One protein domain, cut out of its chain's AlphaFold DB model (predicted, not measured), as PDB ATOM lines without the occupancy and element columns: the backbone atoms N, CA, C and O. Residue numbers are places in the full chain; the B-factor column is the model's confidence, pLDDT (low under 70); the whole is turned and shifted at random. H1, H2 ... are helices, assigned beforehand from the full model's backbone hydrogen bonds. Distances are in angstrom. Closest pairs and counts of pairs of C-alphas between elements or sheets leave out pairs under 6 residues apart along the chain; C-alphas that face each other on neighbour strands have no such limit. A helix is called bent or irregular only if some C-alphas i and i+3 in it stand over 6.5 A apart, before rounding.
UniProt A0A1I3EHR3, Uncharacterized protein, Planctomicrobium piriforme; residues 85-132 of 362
ATOM      1  N   PHE A  85     121.555 151.636 126.991       76.19
ATOM      2  CA  PHE A  85     121.833 151.362 128.397       76.19
ATOM      3  C   PHE A  85     122.962 150.330 128.559       76.19
ATOM      4  O   PHE A  85     122.763 149.234 129.086       76.19
ATOM      5  N   TYR A  86     124.166 150.657 128.084       77.69
ATOM      6  CA  TYR A  86     125.296 149.716 128.037       77.69
ATOM      7  C   TYR A  86     125.828 149.289 129.418       77.69
ATOM      8  O   TYR A  86     126.486 148.252 129.532       77.69
ATOM      9  N   ASN A  87     125.572 150.079 130.463       77.75
ATOM     10  CA  ASN A  87     125.990 149.806 131.839       77.75
ATOM     11  C   ASN A  87     124.941 149.027 132.653       77.75
ATOM     12  O   ASN A  87     125.265 148.473 133.709       77.75
ATOM     13  N   LEU A  88     123.706 148.929 132.155       83.69
ATOM     14  CA  LEU A  88     122.622 148.233 132.839       83.69
ATOM     15  C   LEU A  88     122.612 146.739 132.518       83.69
ATOM     16  O   LEU A  88     122.955 146.284 131.427       83.69
ATOM     17  N   LYS A  89     122.195 145.941 133.500       86.31
ATOM     18  CA  LYS A  89     122.124 144.481 133.382       86.31
ATOM     19  C   LYS A  89     120.695 144.052 133.090       86.31
ATOM     20  O   LYS A  89     119.748 144.753 133.419       86.31
ATOM     21  N   TRP A  90     120.535 142.829 132.585       86.88
ATOM     22  CA  TRP A  90     119.227 142.192 132.370       86.88
ATOM     23  C   TRP A  90     118.251 142.372 133.545       86.88
ATOM     24  O   TRP A  90     117.073 142.662 133.352       86.88
ATOM     25  N   PHE A  91     118.752 142.229 134.775       89.81
ATOM     26  CA  PHE A  91     117.925 142.293 135.975       89.81
ATOM     27  C   PHE A  91     117.306 143.680 136.227       89.81
ATOM     28  O   PHE A  91     116.225 143.750 136.810       89.81
ATOM     29  N   HIS A  92     117.926 144.766 135.747       91.62
ATOM     30  CA  HIS A  92     117.332 146.108 135.781       91.62
ATOM     31  C   HIS A  92     116.042 146.153 134.957       91.62
ATOM     32  O   HIS A  92     114.996 146.550 135.462       91.62
ATOM     33  N   PHE A  93     116.086 145.644 133.726       92.94
ATOM     34  CA  PHE A  93     114.931 145.611 132.823       92.94
ATOM     35  C   PHE A  93     113.849 144.640 133.284       92.94
ATOM     36  O   PHE A  93     112.668 144.954 133.198       92.94
ATOM     37  N   SER A  94     114.254 143.478 133.806       91.62
ATOM     38  CA  SER A  94     113.319 142.504 134.375       91.62
ATOM     39  C   SER A  94     112.547 143.089 135.555       91.62
ATOM     40  O   SER A  94     111.324 143.004 135.614       91.62
ATOM     41  N   THR A  95     113.252 143.785 136.448       92.69
ATOM     42  CA  THR A  95     112.631 144.469 137.584       92.69
ATOM     43  C   THR A  95     111.673 145.574 137.128       92.69
ATOM     44  O   THR A  95     110.567 145.679 137.650       92.69
ATOM     45  N   ALA A  96     112.078 146.371 136.139       93.88
ATOM     46  CA  ALA A  96     111.295 147.492 135.623       93.88
ATOM     47  C   ALA A  96     110.195 147.083 134.621       93.88
ATOM     48  O   ALA A  96     109.497 147.940 134.069       93.88
ATOM     49  N   LEU A  97     110.013 145.784 134.351       92.94
ATOM     50  CA  LEU A  97     109.073 145.307 133.335       92.94
ATOM     51  C   LEU A  97     107.643 145.787 133.609       92.94
ATOM     52  O   LEU A  97     106.970 146.275 132.700       92.94
ATOM     53  N   HIS A  98     107.225 145.725 134.871       90.25
ATOM     54  CA  HIS A  98     105.869 146.062 135.311       90.25
ATOM     55  C   HIS A  98     105.738 147.496 135.835       90.25
ATOM     56  O   HIS A  98     104.664 147.887 136.274       90.25
ATOM     57  N   TRP A  99     106.818 148.279 135.798       92.25
ATOM     58  CA  TRP A  99     106.790 149.670 136.231       92.25
ATOM     59  C   TRP A  99     106.227 150.567 135.127       92.25
ATOM     60  O   TRP A  99     106.558 150.416 133.942       92.25
ATOM     61  N   ASP A 100     105.378 151.493 135.540       91.88
ATOM     62  CA  ASP A 100     104.804 152.575 134.744       91.88
ATOM     63  C   ASP A 100     105.867 153.625 134.383       91.88
ATOM     64  O   ASP A 100     105.997 154.019 133.225       91.88
ATOM     65  N   ASP A 101     106.715 153.969 135.346       91.44
ATOM     66  CA  ASP A 101     107.856 154.886 135.251       91.44
ATOM     67  C   ASP A 101     109.178 154.194 134.857       91.44
ATOM     68  O   ASP A 101     110.262 154.759 135.000       91.44
ATOM     69  N   ALA A 102     109.101 152.978 134.302       91.38
ATOM     70  CA  ALA A 102     110.261 152.142 133.984       91.38
ATOM     71  C   ALA A 102     111.376 152.869 133.220       91.38
ATOM     72  O   ALA A 102     112.550 152.649 133.497       91.38
ATOM     73  N   VAL A 103     111.015 153.709 132.245       88.81
ATOM     74  CA  VAL A 103     111.988 154.446 131.423       88.81
ATOM     75  C   VAL A 103     112.765 155.440 132.283       88.81
ATOM     76  O   VAL A 103     113.987 155.399 132.270       88.81
ATOM     77  N   ALA A 104     112.075 156.235 133.106       89.50
ATOM     78  CA  ALA A 104     112.713 157.203 133.995       89.50
ATOM     79  C   ALA A 104     113.626 156.519 135.028       89.50
ATOM     80  O   ALA A 104     114.733 156.988 135.284       89.50
ATOM     81  N   CYS A 105     113.202 155.376 135.580       91.56
ATOM     82  CA  CYS A 105     114.042 154.596 136.491       91.56
ATOM     83  C   CYS A 105     115.299 154.036 135.813       91.56
ATOM     84  O   CYS A 105     116.362 154.004 136.432       91.56
ATOM     85  N   LEU A 106     115.182 153.566 134.567       90.00
ATOM     86  CA  LEU A 106     116.314 153.037 133.803       90.00
ATOM     87  C   LEU A 106     117.272 154.154 133.374       90.00
ATOM     88  O   LEU A 106     118.480 153.970 133.495       90.00
ATOM     89  N   ASP A 107     116.756 155.309 132.952       89.31
ATOM     90  CA  ASP A 107     117.562 156.493 132.638       89.31
ATOM     91  C   ASP A 107     118.377 156.922 133.863       89.31
ATOM     92  O   ASP A 107     119.608 156.961 133.807       89.31
ATOM     93  N   TRP A 108     117.717 157.098 135.013       91.56
ATOM     94  CA  TRP A 108     118.398 157.441 136.262       91.56
ATOM     95  C   TRP A 108     119.446 156.394 136.663       91.56
ATOM     96  O   TRP A 108     120.566 156.742 137.050       91.56
ATOM     97  N   ALA A 109     119.111 155.103 136.556       91.19
ATOM     98  CA  ALA A 109     120.043 154.034 136.890       91.19
ATOM     99  C   ALA A 109     121.261 154.014 135.958       91.19
ATOM    100  O   ALA A 109     122.362 153.692 136.404       91.19
ATOM    101  N   SER A 110     121.075 154.355 134.680       87.19
ATOM    102  CA  SER A 110     122.158 154.429 133.704       87.19
ATOM    103  C   SER A 110     123.070 155.622 133.968       87.19
ATOM    104  O   SER A 110     124.286 155.462 133.957       87.19
ATOM    105  N   GLU A 111     122.513 156.786 134.294       87.12
ATOM    106  CA  GLU A 111     123.294 157.983 134.625       87.12
ATOM    107  C   GLU A 111     124.130 157.823 135.904       87.12
ATOM    108  O   GLU A 111     125.219 158.385 136.005       87.12
ATOM    109  N   ASN A 112     123.636 157.048 136.876       85.12
ATOM    110  CA  ASN A 112     124.250 156.909 138.201       85.12
ATOM    111  C   ASN A 112     125.013 155.589 138.404       85.12
ATOM    112  O   ASN A 112     125.433 155.303 139.524       85.12
ATOM    113  N   ASP A 113     125.166 154.764 137.359       87.00
ATOM    114  CA  ASP A 113     125.724 153.403 137.458       87.00
ATOM    115  C   ASP A 113     125.075 152.571 138.591       87.00
ATOM    116  O   ASP A 113     125.722 151.770 139.276       87.00
ATOM    117  N   ALA A 114     123.772 152.771 138.803       85.38
ATOM    118  CA  ALA A 114     123.071 152.285 139.980       85.38
ATOM    119  C   ALA A 114     122.811 150.774 139.918       85.38
ATOM    120  O   ALA A 114     122.504 150.177 138.880       85.38
ATOM    121  N   THR A 115     122.859 150.126 141.075       92.12
ATOM    122  CA  THR A 115     122.384 148.756 141.267       92.12
ATOM    123  C   THR A 115     120.854 148.688 141.213       92.12
ATOM    124  O   THR A 115     120.151 149.682 141.377       92.12
ATOM    125  N   VAL A 116     120.292 147.486 141.036       91.00
ATOM    126  CA  VAL A 116     118.827 147.301 141.033       91.00
ATOM    127  C   VAL A 116     118.190 147.686 142.373       91.00
ATOM    128  O   VAL A 116     117.057 148.158 142.395       91.00
ATOM    129  N   ALA A 117     118.907 147.516 143.486       91.12
ATOM    130  CA  ALA A 117     118.434 147.937 144.800       91.12
ATOM    131  C   ALA A 117     118.342 149.466 144.902       91.12
ATOM    132  O   ALA A 117     117.325 149.985 145.351       91.12
ATOM    133  N   GLU A 118     119.363 150.176 144.419       89.56
ATOM    134  CA  GLU A 118     119.371 151.642 144.366       89.56
ATOM    135  C   GLU A 118     118.295 152.170 143.413       89.56
ATOM    136  O   GLU A 118     117.569 153.084 143.778       89.56
ATOM    137  N   MET A 119     118.106 151.542 142.248       93.50
ATOM    138  CA  MET A 119     117.030 151.887 141.312       93.50
ATOM    139  C   MET A 119     115.639 151.718 141.944       93.50
ATOM    140  O   MET A 119     114.782 152.589 141.802       93.50
ATOM    141  N   LYS A 120     115.413 150.623 142.686       91.44
ATOM    142  CA  LYS A 120     114.174 150.411 143.456       91.44
ATOM    143  C   LYS A 120     113.998 151.477 144.537       91.44
ATOM    144  O   LYS A 120     112.909 152.018 144.668       91.44
ATOM    145  N   ALA A 121     115.045 151.775 145.305       90.00
ATOM    146  CA  ALA A 121     114.998 152.776 146.369       90.00
ATOM    147  C   ALA A 121     114.735 154.186 145.822       90.00
ATOM    148  O   ALA A 121     113.917 154.914 146.375       90.00
ATOM    149  N   TRP A 122     115.364 154.544 144.701       91.44
ATOM    150  CA  TRP A 122     115.119 155.807 144.015       91.44
ATOM    151  C   TRP A 122     113.670 155.920 143.550       91.44
ATOM    152  O   TRP A 122     113.031 156.932 143.823       91.44
ATOM    153  N   ARG A 123     113.121 154.862 142.936       90.94
ATOM    154  CA  ARG A 123     111.708 154.819 142.540       90.94
ATOM    155  C   ARG A 123     110.790 155.072 143.737       90.94
ATOM    156  O   ARG A 123     109.937 155.945 143.665       90.94
ATOM    157  N   ARG A 124     111.009 154.382 144.862       87.38
ATOM    158  CA  ARG A 124     110.234 154.605 146.099       87.38
ATOM    159  C   ARG A 124     110.311 156.051 146.587       87.38
ATOM    160  O   ARG A 124     109.288 156.649 146.898       87.38
ATOM    161  N   ALA A 125     111.510 156.634 146.562       87.44
ATOM    162  CA  ALA A 125     111.715 158.030 146.933       87.44
ATOM    163  C   ALA A 125     110.960 159.012 146.014       87.44
ATOM    164  O   ALA A 125     110.489 160.038 146.496       87.44
ATOM    165  N   GLN A 126     110.815 158.707 144.716       85.00
ATOM    166  CA  GLN A 126     110.033 159.533 143.782       85.00
ATOM    167  C   GLN A 126     108.520 159.456 144.036       85.00
ATOM    168  O   GLN A 126     107.831 160.459 143.875       85.00
ATOM    169  N   HIS A 127     108.008 158.297 144.462       82.12
ATOM    170  CA  HIS A 127     106.586 158.106 144.801       82.12
ATOM    171  C   HIS A 127     106.227 158.568 146.223       82.12
ATOM    172  O   HIS A 127     105.066 158.502 146.616       82.12
ATOM    173  N   GLY A 128     107.201 159.074 146.990       73.12
ATOM    174  CA  GLY A 128     106.987 159.542 148.361       73.12
ATOM    175  C   GLY A 128     106.762 158.414 149.372       73.12
ATOM    176  O   GLY A 128     106.226 158.671 150.449       73.12
ATOM    177  N   GLU A 129     107.156 157.182 149.036       69.25
ATOM    178  CA  GLU A 129     107.111 156.038 149.950       69.25
ATOM    179  C   GLU A 129     108.207 156.173 151.022       69.25
ATOM    180  O   GLU A 129     109.344 156.558 150.725       69.25
ATOM    181  N   ASP A 130     107.873 155.853 152.275       52.06
ATOM    182  CA  ASP A 130     108.812 155.940 153.393       52.06
ATOM    183  C   ASP A 130     109.926 154.886 153.258       52.06
ATOM    184  O   ASP A 130     109.698 153.679 153.315       52.06
ATOM    185  N   LEU A 131     111.166 155.355 153.099       61.16
ATOM    186  CA  LEU A 131     112.367 154.526 152.954       61.16
ATOM    187  C   LEU A 131     112.788 153.837 154.267       61.16
ATOM    188  O   LEU A 131     113.779 153.100 154.274       61.16
ATOM    189  N   SER A 132     112.095 154.122 155.376       56.12
ATOM    190  CA  SER A 132     112.353 153.529 156.689       56.12
ATOM    191  C   SER A 132     111.728 152.138 156.863       56.12
ATOM    192  O   SER A 132     112.216 151.346 157.676       56.12
TER     193      SER A 132
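What this domain is: This is residues 85 to 132 of the 362 residues of an uncharacterized protein of Planctomicrobium piriforme (UniProt A0A1I3EHR3). The longest helix, H3, crosses H2 of a helical hairpin made by H1 and H2, and touches H1 near its own first residue. The three short helices, with their centres in a triangle, make one small body, and the two unnamed ends, residues 85 to 89 and 127 to 132, lie toward opposite ends of the longest axis. The printed part has 48 residues with three named helices, in the order H1, H2, H3, and no named strand; the class is all helix. It is compact, with a radius of gyration of the C-alphas of 10.0 A and spans of 31 by 20 by 15 A.

Where its parts are: H3, residues 116 to 126, is 15.3 A long and ends with C-alpha 126 at (110.033, 159.533, 143.782). H2, residues 102 to 111, measures 14.3 A. H1, residues 90 to 98, measures 14.2 A and begins with C-alpha 90 at (119.227, 142.192, 132.370). H1 is irregular: C-alphas 95 and 98 are 7.3 A apart.

How they stand to each other: H3 touches H2 at a steep tilt of 64 degrees, opposite ways; their closest C-alphas, those of Ala 109 and Met 119, are 5.8 A apart. H3 and H1 only just touch, with 3 pairs of C-alphas within 8 A, the closest being those of His 92 and Val 116 at 5.6 A. They run the same way at a shallow tilt of 34 degrees, only just short of steep. H1 and H2 form a helical hairpin and touch at a shallow tilt of 30 degrees, opposite ways; their closest C-alphas, those of Ala 96 and Ala 102, are 5.0 A apart. The helix packing is only just mostly aligned, with 2 of 3 touching pairs at a shallow tilt. Every O i to N i+4 pair is within hydrogen-bond range in H2 and H3, and 4 of 5 are in H1.

The domain as a whole: The C-alphas of Tyr 86 and Ser 132 are the two farthest apart, at 31.7 A. The printed part has no cut, and the links from H1 to H2 and from H2 to H3 are tight. The mean pLDDT of the printed part is 86.0, with residues 129 to 132 under 70.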